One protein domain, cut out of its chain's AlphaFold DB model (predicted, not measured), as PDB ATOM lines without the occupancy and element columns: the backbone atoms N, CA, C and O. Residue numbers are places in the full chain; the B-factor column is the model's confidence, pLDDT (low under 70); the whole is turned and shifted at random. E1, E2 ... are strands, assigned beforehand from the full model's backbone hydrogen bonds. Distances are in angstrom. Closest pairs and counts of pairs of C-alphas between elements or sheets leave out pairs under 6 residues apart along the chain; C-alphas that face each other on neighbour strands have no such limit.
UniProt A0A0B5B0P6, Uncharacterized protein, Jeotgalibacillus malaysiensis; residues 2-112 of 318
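This is residues 2 to 112 of the 318 residues of an uncharacterized protein of Jeotgalibacillus malaysiensis (UniProt A0A0B5B0P6). There is little regular structure here: residues 50 to 112 wind in stacked turns, with a strongly twisted sheet, E1, E2 and E3, at one end of the stack. Short parallel pairings tie the stack together, among them residues 48 to 49 of E3 with 68 to 69, and 74 to 75 with 92 to 93. The printed part has 111 residues, no named helix and three strands, a meander, each strand the antiparallel neighbour of the one before; the class is all strand, with 26 residues in named elements. It is compact, radius of gyration of the C-alphas 12.8 A, spanning 38 by 38 by 19 A.

E1, residues 5 to 16, starts at C-alpha 5 (35.110, -41.781, -10.944), measures 25.0 A and bends by 86 degrees at residue 10. E2, residues 23 to 31, measures 26.6 A. E3, residues 45 to 49, measures 12.2 A and ends at C-alpha 49 (32.576, -44.419, -21.867).

Edge strand E1 and inner strand E2 form an antiparallel hairpin at 154 degrees; N 6 and O 30 are 2.7 A apart. E2 and edge strand E3 form another at 149 degrees; N 27 and O 49 are 2.8 A apart.

The C-alphas farthest apart, Lys 21 and Pro 36, are 39.4 A apart. The printed part has no cut; E2 to E3 is a long link. Seventeen residues have pLDDT under 70, among them 99 to 106.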
ATOM      1  N   GLU A   2      36.817 -32.696  -6.617       81.50
ATOM      2  CA  GLU A   2      37.186 -34.103  -6.452       81.50
ATOM      3  C   GLU A   2      36.375 -34.985  -7.417       81.50
ATOM      4  O   GLU A   2      35.139 -35.012  -7.345       81.50
ATOM      5  N   LYS A   3      37.073 -35.680  -8.329       93.00
ATOM      6  CA  LYS A   3      36.474 -36.578  -9.331       93.00
ATOM      7  C   LYS A   3      35.637 -37.667  -8.655       93.00
ATOM      8  O   LYS A   3      36.068 -38.242  -7.657       93.00
ATOM      9  N   LYS A   4      34.462 -37.979  -9.219       96.12
ATOM     10  CA  LYS A   4      33.588 -39.044  -8.690       96.12
ATOM     11  C   LYS A   4      33.901 -40.438  -9.239       96.12
ATOM     12  O   LYS A   4      33.545 -41.416  -8.597       96.12
ATOM     13  N   TYR A   5      34.614 -40.530 -10.364       97.88
ATOM     14  CA  TYR A   5      35.110 -41.781 -10.944       97.88
ATOM     15  C   TYR A   5      36.450 -41.570 -11.679       97.88
ATOM     16  O   TYR A   5      36.882 -40.432 -11.857       97.88
ATOM     17  N   ARG A   6      37.109 -42.644 -12.110       97.50
ATOM     18  CA  ARG A   6      38.244 -42.664 -13.052       97.50
ATOM     19  C   ARG A   6      37.980 -43.659 -14.179       97.50
ATOM     20  O   ARG A   6      37.170 -44.550 -13.980       97.50
ATOM     21  N   ILE A   7      38.673 -43.550 -15.309       97.94
ATOM     22  CA  ILE A   7      38.630 -44.548 -16.391       97.94
ATOM     23  C   ILE A   7      39.780 -45.550 -16.240       97.94
ATOM     24  O   ILE A   7      40.914 -45.150 -15.974       97.94
ATOM     25  N   LEU A   8      39.499 -46.837 -16.444       97.06
ATOM     26  CA  LEU A   8      40.456 -47.942 -16.447       97.06
ATOM     27  C   LEU A   8      40.780 -48.351 -17.891       97.06
ATOM     28  O   LEU A   8      40.093 -49.176 -18.488       97.06
ATOM     29  N   TYR A   9      41.815 -47.755 -18.483       91.56
ATOM     30  CA  TYR A   9      42.156 -47.960 -19.900       91.56
ATOM     31  C   TYR A   9      42.663 -49.374 -20.228       91.56
ATOM     32  O   TYR A   9      42.565 -49.815 -21.376       91.56
ATOM     33  N   GLU A  10      43.190 -50.093 -19.236       91.19
ATOM     34  CA  GLU A  10      43.548 -51.512 -19.320       91.19
ATOM     35  C   GLU A  10      42.326 -52.423 -19.481       91.19
ATOM     36  O   GLU A  10      42.458 -53.566 -19.923       91.19
ATOM     37  N   ASN A  11      41.138 -51.909 -19.155       90.94
ATOM     38  CA  ASN A  11      39.882 -52.632 -19.191       90.94
ATOM     39  C   ASN A  11      38.924 -51.984 -20.209       90.94
ATOM     40  O   ASN A  11      38.173 -51.055 -19.900       90.94
ATOM     41  N   LYS A  12      38.993 -52.465 -21.457       91.81
ATOM     42  CA  LYS A  12      38.308 -51.895 -22.626       91.81
ATOM     43  C   LYS A  12      37.500 -52.927 -23.402       91.81
ATOM     44  O   LYS A  12      37.830 -54.113 -23.413       91.81
ATOM     45  N   ILE A  13      36.515 -52.440 -24.144       90.69
ATOM     46  CA  ILE A  13      35.700 -53.206 -25.097       90.69
ATOM     47  C   ILE A  13      35.486 -52.380 -26.379       90.69
ATOM     48  O   ILE A  13      35.836 -51.205 -26.403       90.69
ATOM     49  N   THR A  14      34.905 -52.957 -27.438       86.44
ATOM     50  CA  THR A  14      34.733 -52.292 -28.748       86.44
ATOM     51  C   THR A  14      33.267 -52.293 -29.205       86.44
ATOM     52  O   THR A  14      32.610 -53.332 -29.161       86.44
ATOM     53  N   TYR A  15      32.761 -51.161 -29.707       76.75
ATOM     54  CA  TYR A  15      31.395 -50.987 -30.215       76.75
ATOM     55  C   TYR A  15      31.366 -50.528 -31.685       76.75
ATOM     56  O   TYR A  15      32.308 -49.903 -32.177       76.75
ATOM     57  N   LYS A  16      30.276 -50.835 -32.403       72.69
ATOM     58  CA  LYS A  16      30.067 -50.438 -33.803       72.69
ATOM     59  C   LYS A  16      29.256 -49.148 -33.899       72.69
ATOM     60  O   LYS A  16      28.052 -49.144 -33.675       72.69
ATOM     61  N   ASP A  17      29.911 -48.078 -34.316       66.81
ATOM     62  CA  ASP A  17      29.283 -46.787 -34.577       66.81
ATOM     63  C   ASP A  17      28.371 -46.924 -35.813       66.81
ATOM     64  O   ASP A  17      28.842 -47.221 -36.920       66.81
ATOM     65  N   THR A  18      27.048 -46.811 -35.635       67.06
ATOM     66  CA  THR A  18      26.096 -47.116 -36.720       67.06
ATOM     67  C   THR A  18      26.167 -46.073 -37.838       67.06
ATOM     68  O   THR A  18      25.894 -46.390 -39.002       67.06
ATOM     69  N   ARG A  19      26.643 -44.866 -37.503       58.41
ATOM     70  CA  ARG A  19      26.874 -43.744 -38.418       58.41
ATOM     71  C   ARG A  19      28.102 -43.936 -39.309       58.41
ATOM     72  O   ARG A  19      28.016 -43.751 -40.520       58.41
ATOM     73  N   THR A  20      29.245 -44.304 -38.744       63.53
ATOM     74  CA  THR A  20      30.510 -44.463 -39.493       63.53
ATOM     75  C   THR A  20      30.727 -45.889 -39.988       63.53
ATOM     76  O   THR A  20      31.599 -46.128 -40.823       63.53
ATOM     77  N   LYS A  21      29.930 -46.843 -39.488       69.38
ATOM     78  CA  LYS A  21      30.079 -48.295 -39.683       69.38
ATOM     79  C   LYS A  21      31.437 -48.838 -39.211       69.38
ATOM     80  O   LYS A  21      31.757 -49.987 -39.523       69.38
ATOM     81  N   GLY A  22      32.200 -48.028 -38.475       72.12
ATOM     82  CA  GLY A  22      33.501 -48.354 -37.901       72.12
ATOM     83  C   GLY A  22      33.402 -48.893 -36.473       72.12
ATOM     84  O   GLY A  22      32.337 -48.869 -35.856       72.12
ATOM     85  N   LEU A  23      34.529 -49.392 -35.966       79.94
ATOM     86  CA  LEU A  23      34.685 -49.894 -34.601       79.94
ATOM     87  C   LEU A  23      35.358 -48.828 -33.723       79.94
ATOM     88  O   LEU A  23      36.330 -48.209 -34.157       79.94
ATOM     89  N   LYS A  24      34.849 -48.629 -32.505       82.06
ATOM     90  CA  LYS A  24      35.390 -47.715 -31.488       82.06
ATOM     91  C   LYS A  24      35.597 -48.445 -30.171       82.06
ATOM     92  O   LYS A  24      34.736 -49.230 -29.790       82.06
ATOM     93  N   ASP A  25      36.687 -48.153 -29.473       92.56
ATOM     94  CA  ASP A  25      36.927 -48.688 -28.134       92.56
ATOM     95  C   ASP A  25      36.272 -47.795 -27.071       92.56
ATOM     96  O   ASP A  25      36.279 -46.573 -27.187       92.56
ATOM     97  N   VAL A  26      35.706 -48.414 -26.040       95.06
ATOM     98  CA  VAL A  26      35.134 -47.763 -24.856       95.06
ATOM     99  C   VAL A  26      35.698 -48.428 -23.601       95.06
ATOM    100  O   VAL A  26      36.091 -49.598 -23.624       95.06
ATOM    101  N   TYR A  27      35.754 -47.685 -22.503       97.12
ATOM    102  CA  TYR A  27      36.556 -48.007 -21.328       97.12
ATOM    103  C   TYR A  27      35.735 -47.920 -20.048       97.12
ATOM    104  O   TYR A  27      34.839 -47.081 -19.925       97.12
ATOM    105  N   GLN A  28      36.049 -48.794 -19.094       97.19
ATOM    106  CA  GLN A  28      35.285 -48.901 -17.857       97.19
ATOM    107  C   GLN A  28      35.610 -47.768 -16.877       97.19
ATOM    108  O   GLN A  28      36.775 -47.409 -16.704       97.19
ATOM    109  N   ILE A  29      34.593 -47.243 -16.191       97.75
ATOM    110  CA  ILE A  29      34.767 -46.281 -15.092       97.75
ATOM    111  C   ILE A  29      34.841 -46.971 -13.713       97.75
ATOM    112  O   ILE A  29      34.217 -48.005 -13.503       97.75
ATOM    113  N   GLU A  30      35.542 -46.386 -12.741       97.81
ATOM    114  CA  GLU A  30      35.605 -46.807 -11.329       97.81
ATOM    115  C   GLU A  30      35.358 -45.611 -10.410       97.81
ATOM    116  O   GLU A  30      36.054 -44.602 -10.509       97.81
ATOM    117  N   ALA A  31      34.399 -45.714  -9.499       97.88
ATOM    118  CA  ALA A  31      34.053 -44.696  -8.525       97.88
ATOM    119  C   ALA A  31      35.218 -44.381  -7.573       97.88
ATOM    120  O   ALA A  31      35.886 -45.261  -7.034       97.88
ATOM    121  N   LEU A  32      35.446 -43.097  -7.316       97.69
ATOM    122  CA  LEU A  32      36.558 -42.604  -6.493       97.69
ATOM    123  C   LEU A  32      36.138 -42.166  -5.086       97.69
ATOM    124  O   LEU A  32      37.001 -41.942  -4.233       97.69
ATOM    125  N   LYS A  33      34.832 -42.058  -4.839       94.19
ATOM    126  CA  LYS A  33      34.233 -41.651  -3.566       94.19
ATOM    127  C   LYS A  33      32.862 -42.301  -3.397       94.19
ATOM    128  O   LYS A  33      32.247 -42.696  -4.383       94.19
ATOM    129  N   ASP A  34      32.390 -42.374  -2.159       95.94
ATOM    130  CA  ASP A  34      31.027 -42.814  -1.877       95.94
ATOM    131  C   ASP A  34      30.020 -41.739  -2.348       95.94
ATOM    132  O   ASP A  34      30.201 -40.551  -2.079       95.94
ATOM    133  N   MET A  35      28.959 -42.149  -3.044       94.50
ATOM    134  CA  MET A  35      27.828 -41.343  -3.530       94.50
ATOM    135  C   MET A  35      26.513 -41.957  -3.007       94.50
ATOM    136  O   MET A  35      25.861 -42.729  -3.715       94.50
ATOM    137  N   PRO A  36      26.130 -41.694  -1.741       92.50
ATOM    138  CA  PRO A  36      25.052 -42.430  -1.073       92.50
ATOM    139  C   PRO A  36      23.637 -42.234  -1.647       92.50
ATOM    140  O   PRO A  36      22.822 -43.132  -1.471       92.50
ATOM    141  N   SER A  37      23.343 -41.115  -2.326       90.38
ATOM    142  CA  SER A  37      22.051 -40.771  -2.970       90.38
ATOM    143  C   SER A  37      21.692 -41.675  -4.153       90.38
ATOM    144  O   SER A  37      20.520 -41.965  -4.382       90.38
ATOM    145  N   ILE A  38      22.717 -42.162  -4.852       92.88
ATOM    146  CA  ILE A  38      22.625 -43.142  -5.942       92.88
ATOM    147  C   ILE A  38      23.276 -44.488  -5.595       92.88
ATOM    148  O   ILE A  38      23.390 -45.360  -6.453       92.88
ATOM    149  N   HIS A  39      23.688 -44.656  -4.332       93.56
ATOM    150  CA  HIS A  39      24.206 -45.889  -3.727       93.56
ATOM    151  C   HIS A  39      25.492 -46.475  -4.334       93.56
ATOM    152  O   HIS A  39      25.659 -47.693  -4.374       93.56
ATOM    153  N   VAL A  40      26.434 -45.629  -4.748       95.19
ATOM    154  CA  VAL A  40      27.740 -46.069  -5.282       95.19
ATOM    155  C   VAL A  40      28.837 -45.876  -4.225       95.19
ATOM    156  O   VAL A  40      28.870 -44.817  -3.600       95.19
ATOM    157  N   LYS A  41      29.732 -46.851  -3.992       97.19
ATOM    158  CA  LYS A  41      30.880 -46.722  -3.068       97.19
ATOM    159  C   LYS A  41      32.190 -46.492  -3.808       97.19
ATOM    160  O   LYS A  41      32.361 -46.836  -4.973       97.19
ATOM    161  N   LYS A  42      33.165 -45.935  -3.103       94.50
ATOM    162  CA  LYS A  42      34.535 -45.823  -3.589       94.50
ATOM    163  C   LYS A  42      35.111 -47.201  -3.941       94.50
ATOM    164  O   LYS A  42      35.046 -48.123  -3.133       94.50
ATOM    165  N   GLY A  43      35.757 -47.293  -5.101       96.56
ATOM    166  CA  GLY A  43      36.320 -48.523  -5.660       96.56
ATOM    167  C   GLY A  43      35.334 -49.328  -6.510       96.56
ATOM    168  O   GLY A  43      35.740 -50.288  -7.163       96.56
ATOM    169  N   ASP A  44      34.052 -48.948  -6.536       96.56
ATOM    170  CA  ASP A  44      33.046 -49.658  -7.325       96.56
ATOM    171  C   ASP A  44      33.185 -49.348  -8.819       96.56
ATOM    172  O   ASP A  44      33.348 -48.202  -9.226       96.56
ATOM    173  N   LEU A  45      33.054 -50.365  -9.668       97.38
ATOM    174  CA  LEU A  45      33.106 -50.212 -11.124       97.38
ATOM    175  C   LEU A  45      31.734 -49.827 -11.712       97.38
ATOM    176  O   LEU A  45      30.709 -50.394 -11.333       97.38
ATOM    177  N   GLY A  46      31.723 -48.899 -12.674       95.25
ATOM    178  CA  GLY A  46      30.557 -48.433 -13.434       95.25
ATOM    179  C   GLY A  46      30.612 -48.810 -14.920       95.25
ATOM    180  O   GLY A  46      31.241 -49.806 -15.296       95.25
ATOM    181  N   GLY A  47      29.858 -48.079 -15.747       96.12
ATOM    182  CA  GLY A  47      29.663 -48.366 -17.172       96.12
ATOM    183  C   GLY A  47      30.823 -47.977 -18.079       96.12
ATOM    184  O   GLY A  47      31.947 -47.753 -17.622       96.12
ATOM    185  N   TYR A  48      30.544 -47.934 -19.382       96.12
ATOM    186  CA  TYR A  48      31.555 -47.731 -20.407       96.12
ATOM    187  C   TYR A  48      31.368 -46.409 -21.123       96.12
ATOM    188  O   TYR A  48      30.298 -46.069 -21.636       96.12
ATOM    189  N   VAL A  49      32.477 -45.697 -21.194       96.69
ATOM    190  CA  VAL A  49      32.576 -44.419 -21.867       96.69
ATOM    191  C   VAL A  49      33.695 -44.514 -22.885       96.69
ATOM    192  O   VAL A  49      34.738 -45.109 -22.625       96.69
ATOM    193  N   GLU A  50      33.468 -43.980 -24.074       95.00
ATOM    194  CA  GLU A  50      34.529 -43.814 -25.069       95.00
ATOM    195  C   GLU A  50      35.702 -43.020 -24.474       95.00
ATOM    196  O   GLU A  50      36.862 -43.363 -24.682       95.00
ATOM    197  N   ASP A  51      35.396 -42.018 -23.653       94.31
ATOM    198  CA  ASP A  51      36.360 -41.227 -22.898       94.31
ATOM    199  C   ASP A  51      35.659 -40.494 -21.730       94.31
ATOM    200  O   ASP A  51      34.455 -40.642 -21.518       94.31
ATOM    201  N   GLU A  52      36.384 -39.697 -20.929       94.94
ATOM    202  CA  GLU A  52      35.801 -39.029 -19.742       94.94
ATOM    203  C   GLU A  52      34.618 -38.119 -20.085       94.94
ATOM    204  O   GLU A  52      33.856 -37.751 -19.196       94.94
ATOM    205  N   THR A  53      34.435 -37.774 -21.357       93.19
ATOM    206  CA  THR A  53      33.384 -36.865 -21.789       93.19
ATOM    207  C   THR A  53      31.991 -37.492 -21.849       93.19
ATOM    208  O   THR A  53      31.033 -36.741 -22.023       93.19
ATOM    209  N   ASN A  54      31.810 -38.813 -21.697       96.62
ATOM    210  CA  ASN A  54      30.477 -39.429 -21.835       96.62
ATOM    211  C   ASN A  54      29.670 -39.551 -20.532       96.62
ATOM    212  O   ASN A  54      28.476 -39.856 -20.578       96.62
ATOM    213  N   LEU A  55      30.272 -39.265 -19.378       96.69
ATOM    214  CA  LEU A  55      29.576 -39.210 -18.095       96.69
ATOM    215  C   LEU A  55      30.046 -38.007 -17.288       96.69
ATOM    216  O   LEU A  55      31.235 -37.761 -17.181       96.69
ATOM    217  N   SER A  56      29.139 -37.239 -16.689       96.38
ATOM    218  CA  SER A  56      29.569 -36.124 -15.837       96.38
ATOM    219  C   SER A  56      30.111 -36.605 -14.486       96.38
ATOM    220  O   SER A  56      29.653 -37.604 -13.936       96.38
ATOM    221  N   HIS A  57      31.059 -35.858 -13.913       95.31
ATOM    222  CA  HIS A  57      31.571 -36.051 -12.550       95.31
ATOM    223  C   HIS A  57      30.805 -35.271 -11.468       95.31
ATOM    224  O   HIS A  57      31.181 -35.327 -10.294       95.31
ATOM    225  N   GLU A  58      29.751 -34.562 -11.844       92.56
ATOM    226  CA  GLU A  58      28.891 -33.773 -10.958       92.56
ATOM    227  C   GLU A  58      27.535 -34.467 -10.791       92.56
ATOM    228  O   GLU A  58      27.202 -35.336 -11.600       92.56
ATOM    229  N   ASP A  59      26.797 -34.121  -9.736       92.69
ATOM    230  CA  ASP A  59      25.491 -34.690  -9.378       92.69
ATOM    231  C   ASP A  59      25.445 -36.229  -9.359       92.69
ATOM    232  O   ASP A  59      26.462 -36.938  -9.299       92.69
ATOM    233  N   ASP A  60      24.228 -36.746  -9.385       93.12
ATOM    234  CA  ASP A  60      23.897 -38.149  -9.214       93.12
ATOM    235  C   ASP A  60      23.869 -38.915 -10.541       93.12
ATOM    236  O   ASP A  60      23.645 -40.122 -10.571       93.12
ATOM    237  N   CYS A  61      24.146 -38.255 -11.665       95.31
ATOM    238  CA  CYS A  61      24.135 -38.930 -12.946       95.31
ATOM    239  C   CYS A  61      25.185 -40.009 -12.970       95.31
ATOM    240  O   CYS A  61      26.356 -39.813 -12.624       95.31
ATOM    241  N   TRP A  62      24.780 -41.164 -13.430       98.00
ATOM    242  CA  TRP A  62      25.685 -42.272 -13.400       98.00
ATOM    243  C   TRP A  62      25.336 -43.195 -14.538       98.00
ATOM    244  O   TRP A  62      24.169 -43.514 -14.777       98.00
ATOM    245  N   ILE A  63      26.387 -43.565 -15.262       97.50
ATOM    246  CA  ILE A  63      26.348 -44.722 -16.125       97.50
ATOM    247  C   ILE A  63      26.683 -45.873 -15.206       97.50
ATOM    248  O   ILE A  63      27.846 -46.121 -14.870       97.50
ATOM    249  N   PHE A  64      25.642 -46.543 -14.746       95.50
ATOM    250  CA  PHE A  64      25.835 -47.769 -13.997       95.50
ATOM    251  C   PHE A  64      26.552 -48.778 -14.895       95.50
ATOM    252  O   PHE A  64      26.588 -48.620 -16.119       95.50
ATOM    253  N   LYS A  65      27.194 -49.771 -14.272       85.31
ATOM    254  CA  LYS A  65      27.932 -50.824 -14.974       85.31
ATOM    255  C   LYS A  65      27.207 -51.248 -16.259       85.31
ATOM    256  O   LYS A  65      25.991 -51.397 -16.254       85.31
ATOM    257  N   ASP A  66      27.960 -51.346 -17.355       83.69
ATOM    258  CA  ASP A  66      27.504 -51.771 -18.688       83.69
ATOM    259  C   ASP A  66      26.733 -50.752 -19.565       83.69
ATOM    260  O   ASP A  66      26.562 -50.996 -20.758       83.69
ATOM    261  N   GLY A  67      26.346 -49.567 -19.071       90.56
ATOM    262  CA  GLY A  67      25.804 -48.496 -19.925       90.56
ATOM    263  C   GLY A  67      26.834 -48.003 -20.941       90.56
ATOM    264  O   GLY A  67      27.978 -47.735 -20.575       90.56
ATOM    265  N   VAL A  68      26.442 -47.918 -22.215       92.44
ATOM    266  CA  VAL A  68      27.360 -47.503 -23.277       92.44
ATOM    267  C   VAL A  68      26.941 -46.152 -23.783       92.44
ATOM    268  O   VAL A  68      25.964 -45.986 -24.517       92.44
ATOM    269  N   VAL A  69      27.749 -45.186 -23.399       93.56
ATOM    270  CA  VAL A  69      27.554 -43.818 -23.805       93.56
ATOM    271  C   VAL A  69      28.784 -43.483 -24.603       93.56
ATOM    272  O   VAL A  69      29.868 -43.255 -24.081       93.56
ATOM    273  N   ALA A  70      28.617 -43.625 -25.903       90.62
ATOM    274  CA  ALA A  70      29.723 -43.667 -26.833       90.62
ATOM    275  C   ALA A  70      29.272 -43.142 -28.188       90.62
ATOM    276  O   ALA A  70      28.140 -42.670 -28.348       90.62
ATOM    277  N   SER A  71      30.168 -43.176 -29.173       88.69
ATOM    278  CA  SER A  71      29.903 -42.559 -30.474       88.69
ATOM    279  C   SER A  71      29.519 -41.084 -30.300       88.69
ATOM    280  O   SER A  71      28.645 -40.556 -30.991       88.69
ATOM    281  N   GLY A  72      30.204 -40.430 -29.350       79.00
ATOM    282  CA  GLY A  72      30.008 -39.033 -28.970       79.00
ATOM    283  C   GLY A  72      28.765 -38.751 -28.122       79.00
ATOM    284  O   GLY A  72      28.206 -37.665 -28.267       79.00
ATOM    285  N   SER A  73      28.308 -39.687 -27.286       93.06
ATOM    286  CA  SER A  73      27.094 -39.571 -26.451       93.06
ATOM    287  C   SER A  73      27.343 -39.076 -25.017       93.06
ATOM    288  O   SER A  73      28.490 -39.089 -24.596       93.06
ATOM    289  N   LEU A  74      26.336 -38.624 -24.248       97.06
ATOM    290  CA  LEU A  74      26.553 -38.146 -22.856       97.06
ATOM    291  C   LEU A  74      25.343 -38.327 -21.923       97.06
ATOM    292  O   LEU A  74      24.195 -38.160 -22.340       97.06
ATOM    293  N   VAL A  75      25.645 -38.569 -20.643       93.75
ATOM    294  CA  VAL A  75      24.703 -38.720 -19.521       93.75
ATOM    295  C   VAL A  75      25.085 -37.805 -18.352       93.75
ATOM    296  O   VAL A  75      26.231 -37.855 -17.897       93.75
ATOM    297  N   ALA A  76      24.150 -36.972 -17.862       92.75
ATOM    298  CA  ALA A  76      24.397 -35.978 -16.793       92.75
ATOM    299  C   ALA A  76      23.159 -35.651 -15.910       92.75
ATOM    300  O   ALA A  76      22.083 -36.132 -16.201       92.75
ATOM    301  N   GLY A  77      23.252 -34.847 -14.837       90.88
ATOM    302  CA  GLY A  77      22.103 -34.469 -13.974       90.88
ATOM    303  C   GLY A  77      21.748 -35.503 -12.891       90.88
ATOM    304  O   GLY A  77      22.648 -36.067 -12.286       90.88
ATOM    305  N   ASN A  78      20.462 -35.801 -12.677       89.12
ATOM    306  CA  ASN A  78      20.036 -37.032 -11.980       89.12
ATOM    307  C   ASN A  78      19.652 -38.102 -13.003       89.12
ATOM    308  O   ASN A  78      18.802 -38.952 -12.728       89.12
ATOM    309  N   ALA A  79      20.186 -37.982 -14.224       91.12
ATOM    310  CA  ALA A  79      19.888 -38.918 -15.273       91.12
ATOM    311  C   ALA A  79      20.680 -40.128 -15.021       91.12
ATOM    312  O   ALA A  79      21.908 -40.125 -14.865       91.12
ATOM    313  N   LEU A  80      19.940 -41.185 -15.055       91.19
ATOM    314  CA  LEU A  80      20.531 -42.408 -14.693       91.19
ATOM    315  C   LEU A  80      20.425 -43.197 -15.963       91.19
ATOM    316  O   LEU A  80      19.372 -43.741 -16.308       91.19
ATOM    317  N   ILE A  81      21.557 -43.174 -16.673       92.69
ATOM    318  CA  ILE A  81      21.816 -44.201 -17.657       92.69
ATOM    319  C   ILE A  81      22.184 -45.454 -16.951       92.69
ATOM    320  O   ILE A  81      23.316 -45.846 -16.698       92.69
ATOM    321  N   TYR A  82      21.094 -46.085 -16.629       68.75
ATOM    322  CA  TYR A  82      21.066 -47.460 -16.336       68.75
ATOM    323  C   TYR A  82      21.282 -48.256 -17.621       68.75
ATOM    324  O   TYR A  82      20.854 -47.868 -18.712       68.75
ATOM    325  N   GLU A  83      21.943 -49.394 -17.426       63.22
ATOM    326  CA  GLU A  83      21.581 -50.627 -18.119       63.22
ATOM    327  C   GLU A  83      21.640 -50.502 -19.644       63.22
ATOM    328  O   GLU A  83      20.624 -50.534 -20.334       63.22
ATOM    329  N   GLU A  84      22.853 -50.368 -20.180       74.88
ATOM    330  CA  GLU A  84      23.121 -50.560 -21.613       74.88
ATOM    331  C   GLU A  84      22.402 -49.581 -22.556       74.88
ATOM    332  O   GLU A  84      22.427 -49.793 -23.771       74.88
ATOM    333  N   ALA A  85      21.773 -48.508 -22.042       79.25
ATOM    334  CA  ALA A  85      21.147 -47.500 -22.882       79.25
ATOM    335  C   ALA A  85      22.207 -47.012 -23.848       79.25
ATOM    336  O   ALA A  85      23.240 -46.454 -23.463       79.25
ATOM    337  N   THR A  86      21.946 -47.331 -25.107       75.81
ATOM    338  CA  THR A  86      22.866 -47.044 -26.175       75.81
ATOM    339  C   THR A  86      22.531 -45.658 -26.586       75.81
ATOM    340  O   THR A  86      21.817 -45.382 -27.539       75.81
ATOM    341  N   ILE A  87      23.071 -44.792 -25.762       88.94
ATOM    342  CA  ILE A  87      23.136 -43.400 -26.023       88.94
ATOM    343  C   ILE A  87      24.317 -43.353 -26.955       88.94
ATOM    344  O   ILE A  87      25.474 -43.419 -26.553       88.94
ATOM    345  N   LEU A  88      23.972 -43.486 -28.221       85.06
ATOM    346  CA  LEU A  88      24.869 -43.708 -29.320       85.06
ATOM    347  C   LEU A  88      24.533 -42.759 -30.440       85.06
ATOM    348  O   LEU A  88      23.495 -42.093 -30.460       85.06
ATOM    349  N   ASP A  89      25.463 -42.695 -31.382       80.88
ATOM    350  CA  ASP A  89      25.337 -41.837 -32.545       80.88
ATOM    351  C   ASP A  89      24.990 -40.388 -32.129       80.88
ATOM    352  O   ASP A  89      24.247 -39.690 -32.812       80.88
ATOM    353  N   GLY A  90      25.543 -39.934 -30.988       72.75
ATOM    354  CA  GLY A  90      25.379 -38.577 -30.455       72.75
ATOM    355  C   GLY A  90      24.207 -38.353 -29.492       72.75
ATOM    356  O   GLY A  90      23.866 -37.210 -29.204       72.75
ATOM    357  N   SER A  91      23.597 -39.398 -28.967       85.75
ATOM    358  CA  SER A  91      22.426 -39.305 -28.097       85.75
ATOM    359  C   SER A  91      22.697 -38.775 -26.689       85.75
ATOM    360  O   SER A  91      23.861 -38.682 -26.276       85.75
ATOM    361  N   ARG A  92      21.656 -38.374 -25.942       92.62
ATOM    362  CA  ARG A  92      21.852 -37.591 -24.709       92.62
ATOM    363  C   ARG A  92      20.782 -37.747 -23.638       92.62
ATOM    364  O   ARG A  92      19.612 -37.927 -23.977       92.62
ATOM    365  N   VAL A  93      21.208 -37.666 -22.365       83.25
ATOM    366  CA  VAL A  93      20.388 -38.130 -21.245       83.25
ATOM    367  C   VAL A  93      20.469 -37.424 -19.878       83.25
ATOM    368  O   VAL A  93      21.563 -37.424 -19.318       83.25
ATOM    369  N   PHE A  94      19.335 -36.936 -19.298       87.44
ATOM    370  CA  PHE A  94      19.343 -35.887 -18.222       87.44
ATOM    371  C   PHE A  94      18.367 -35.952 -16.998       87.44
ATOM    372  O   PHE A  94      17.888 -36.997 -16.638       87.44
ATOM    373  N   ASP A  95      18.143 -34.875 -16.240       85.56
ATOM    374  CA  ASP A  95      17.067 -34.686 -15.228       85.56
ATOM    375  C   ASP A  95      16.723 -35.861 -14.296       85.56
ATOM    376  O   ASP A  95      17.578 -36.651 -13.958       85.56
ATOM    377  N   ASN A  96      15.454 -36.039 -13.910       77.31
ATOM    378  CA  ASN A  96      14.948 -37.375 -13.592       77.31
ATOM    379  C   ASN A  96      14.649 -38.112 -14.900       77.31
ATOM    380  O   ASN A  96      13.678 -38.861 -14.956       77.31
ATOM    381  N   ALA A  97      15.406 -37.834 -15.975       67.69
ATOM    382  CA  ALA A  97      15.399 -38.616 -17.187       67.69
ATOM    383  C   ALA A  97      15.851 -39.981 -16.792       67.69
ATOM    384  O   ALA A  97      17.015 -40.380 -16.761       67.69
ATOM    385  N   VAL A  98      14.809 -40.726 -16.564       71.31
ATOM    386  CA  VAL A  98      14.854 -42.132 -16.636       71.31
ATOM    387  C   VAL A  98      14.850 -42.425 -18.128       71.31
ATOM    388  O   VAL A  98      13.867 -42.879 -18.708       71.31
ATOM    389  N   ILE A  99      15.974 -42.085 -18.760       66.94
ATOM    390  CA  ILE A  99      16.272 -42.583 -20.077       66.94
ATOM    391  C   ILE A  99      16.873 -43.890 -19.874       66.94
ATOM    392  O   ILE A  99      17.812 -44.109 -19.125       66.94
ATOM    393  N   LYS A 100      16.269 -44.774 -20.587       59.28
ATOM    394  CA  LYS A 100      16.676 -46.117 -20.527       59.28
ATOM    395  C   LYS A 100      16.537 -46.611 -21.928       59.28
ATOM    396  O   LYS A 100      15.675 -46.140 -22.677       59.28
ATOM    397  N   PHE A 101      17.403 -47.561 -22.234       52.75
ATOM    398  CA  PHE A 101      17.175 -48.570 -23.259       52.75
ATOM    399  C   PHE A 101      16.899 -48.107 -24.662       52.75
ATOM    400  O   PHE A 101      16.534 -48.914 -25.509       52.75
ATOM    401  N   ALA A 102      17.003 -46.832 -24.936       65.19
ATOM    402  CA  ALA A 102      16.632 -46.421 -26.239       65.19
ATOM    403  C   ALA A 102      17.850 -46.555 -27.120       65.19
ATOM    404  O   ALA A 102      18.981 -46.203 -26.779       65.19
ATOM    405  N   HIS A 103      17.517 -46.934 -28.341       59.94
ATOM    406  CA  HIS A 103      18.172 -46.375 -29.493       59.94
ATOM    407  C   HIS A 103      17.646 -44.957 -29.646       59.94
ATOM    408  O   HIS A 103      17.138 -44.498 -30.663       59.94
ATOM    409  N   VAL A 104      17.987 -44.218 -28.598       57.03
ATOM    410  CA  VAL A 104      18.942 -43.139 -28.579       57.03
ATOM    411  C   VAL A 104      20.138 -43.449 -29.466       57.03
ATOM    412  O   VAL A 104      21.298 -43.327 -29.137       57.03
ATOM    413  N   THR A 105      19.794 -43.771 -30.696       48.72
ATOM    414  CA  THR A 105      20.519 -43.572 -31.909       48.72
ATOM    415  C   THR A 105      19.768 -42.395 -32.464       48.72
ATOM    416  O   THR A 105      18.597 -42.512 -32.833       48.72
ATOM    417  N   ASN A 106      20.367 -41.225 -32.349       57.91
ATOM    418  CA  ASN A 106      19.628 -39.992 -32.565       57.91
ATOM    419  C   ASN A 106      18.375 -39.839 -31.667       57.91
ATOM    420  O   ASN A 106      17.386 -39.267 -32.129       57.91
ATOM    421  N   SER A 107      18.369 -40.326 -30.419       73.62
ATOM    422  CA  SER A 107      17.239 -40.054 -29.508       73.62
ATOM    423  C   SER A 107      17.585 -39.139 -28.334       73.62
ATOM    424  O   SER A 107      18.699 -38.639 -28.193       73.62
ATOM    425  N   PHE A 108      16.609 -38.963 -27.458       79.06
ATOM    426  CA  PHE A 108      16.642 -38.125 -26.300       79.06
ATOM    427  C   PHE A 108      15.396 -38.443 -25.500       79.06
ATOM    428  O   PHE A 108      14.327 -38.709 -26.042       79.06
ATOM    429  N   ILE A 109      15.553 -38.539 -24.204       70.06
ATOM    430  CA  ILE A 109      14.596 -39.195 -23.334       70.06
ATOM    431  C   ILE A 109      14.601 -38.367 -22.002       70.06
ATOM    432  O   ILE A 109      15.604 -37.734 -21.725       70.06
ATOM    433  N   SER A 110      13.535 -38.223 -21.195       73.06
ATOM    434  CA  SER A 110      13.587 -37.603 -19.844       73.06
ATOM    435  C   SER A 110      12.356 -37.696 -18.965       73.06
ATOM    436  O   SER A 110      11.436 -38.306 -19.452       73.06
ATOM    437  N   GLY A 111      12.391 -37.201 -17.704       71.81
ATOM    438  CA  GLY A 111      11.319 -37.140 -16.673       71.81
ATOM    439  C   GLY A 111      10.750 -38.490 -16.140       71.81
ATOM    440  O   GLY A 111      11.299 -39.545 -16.449       71.81
ATOM    441  N   ASP A 112       9.682 -38.600 -15.312       56.28
ATOM    442  CA  ASP A 112       8.293 -38.165 -15.581       56.28
ATOM    443  C   ASP A 112       8.126 -38.091 -17.068       56.28
ATOM    444  O   ASP A 112       8.408 -37.015 -17.572       56.28
TER     445      ASP A 112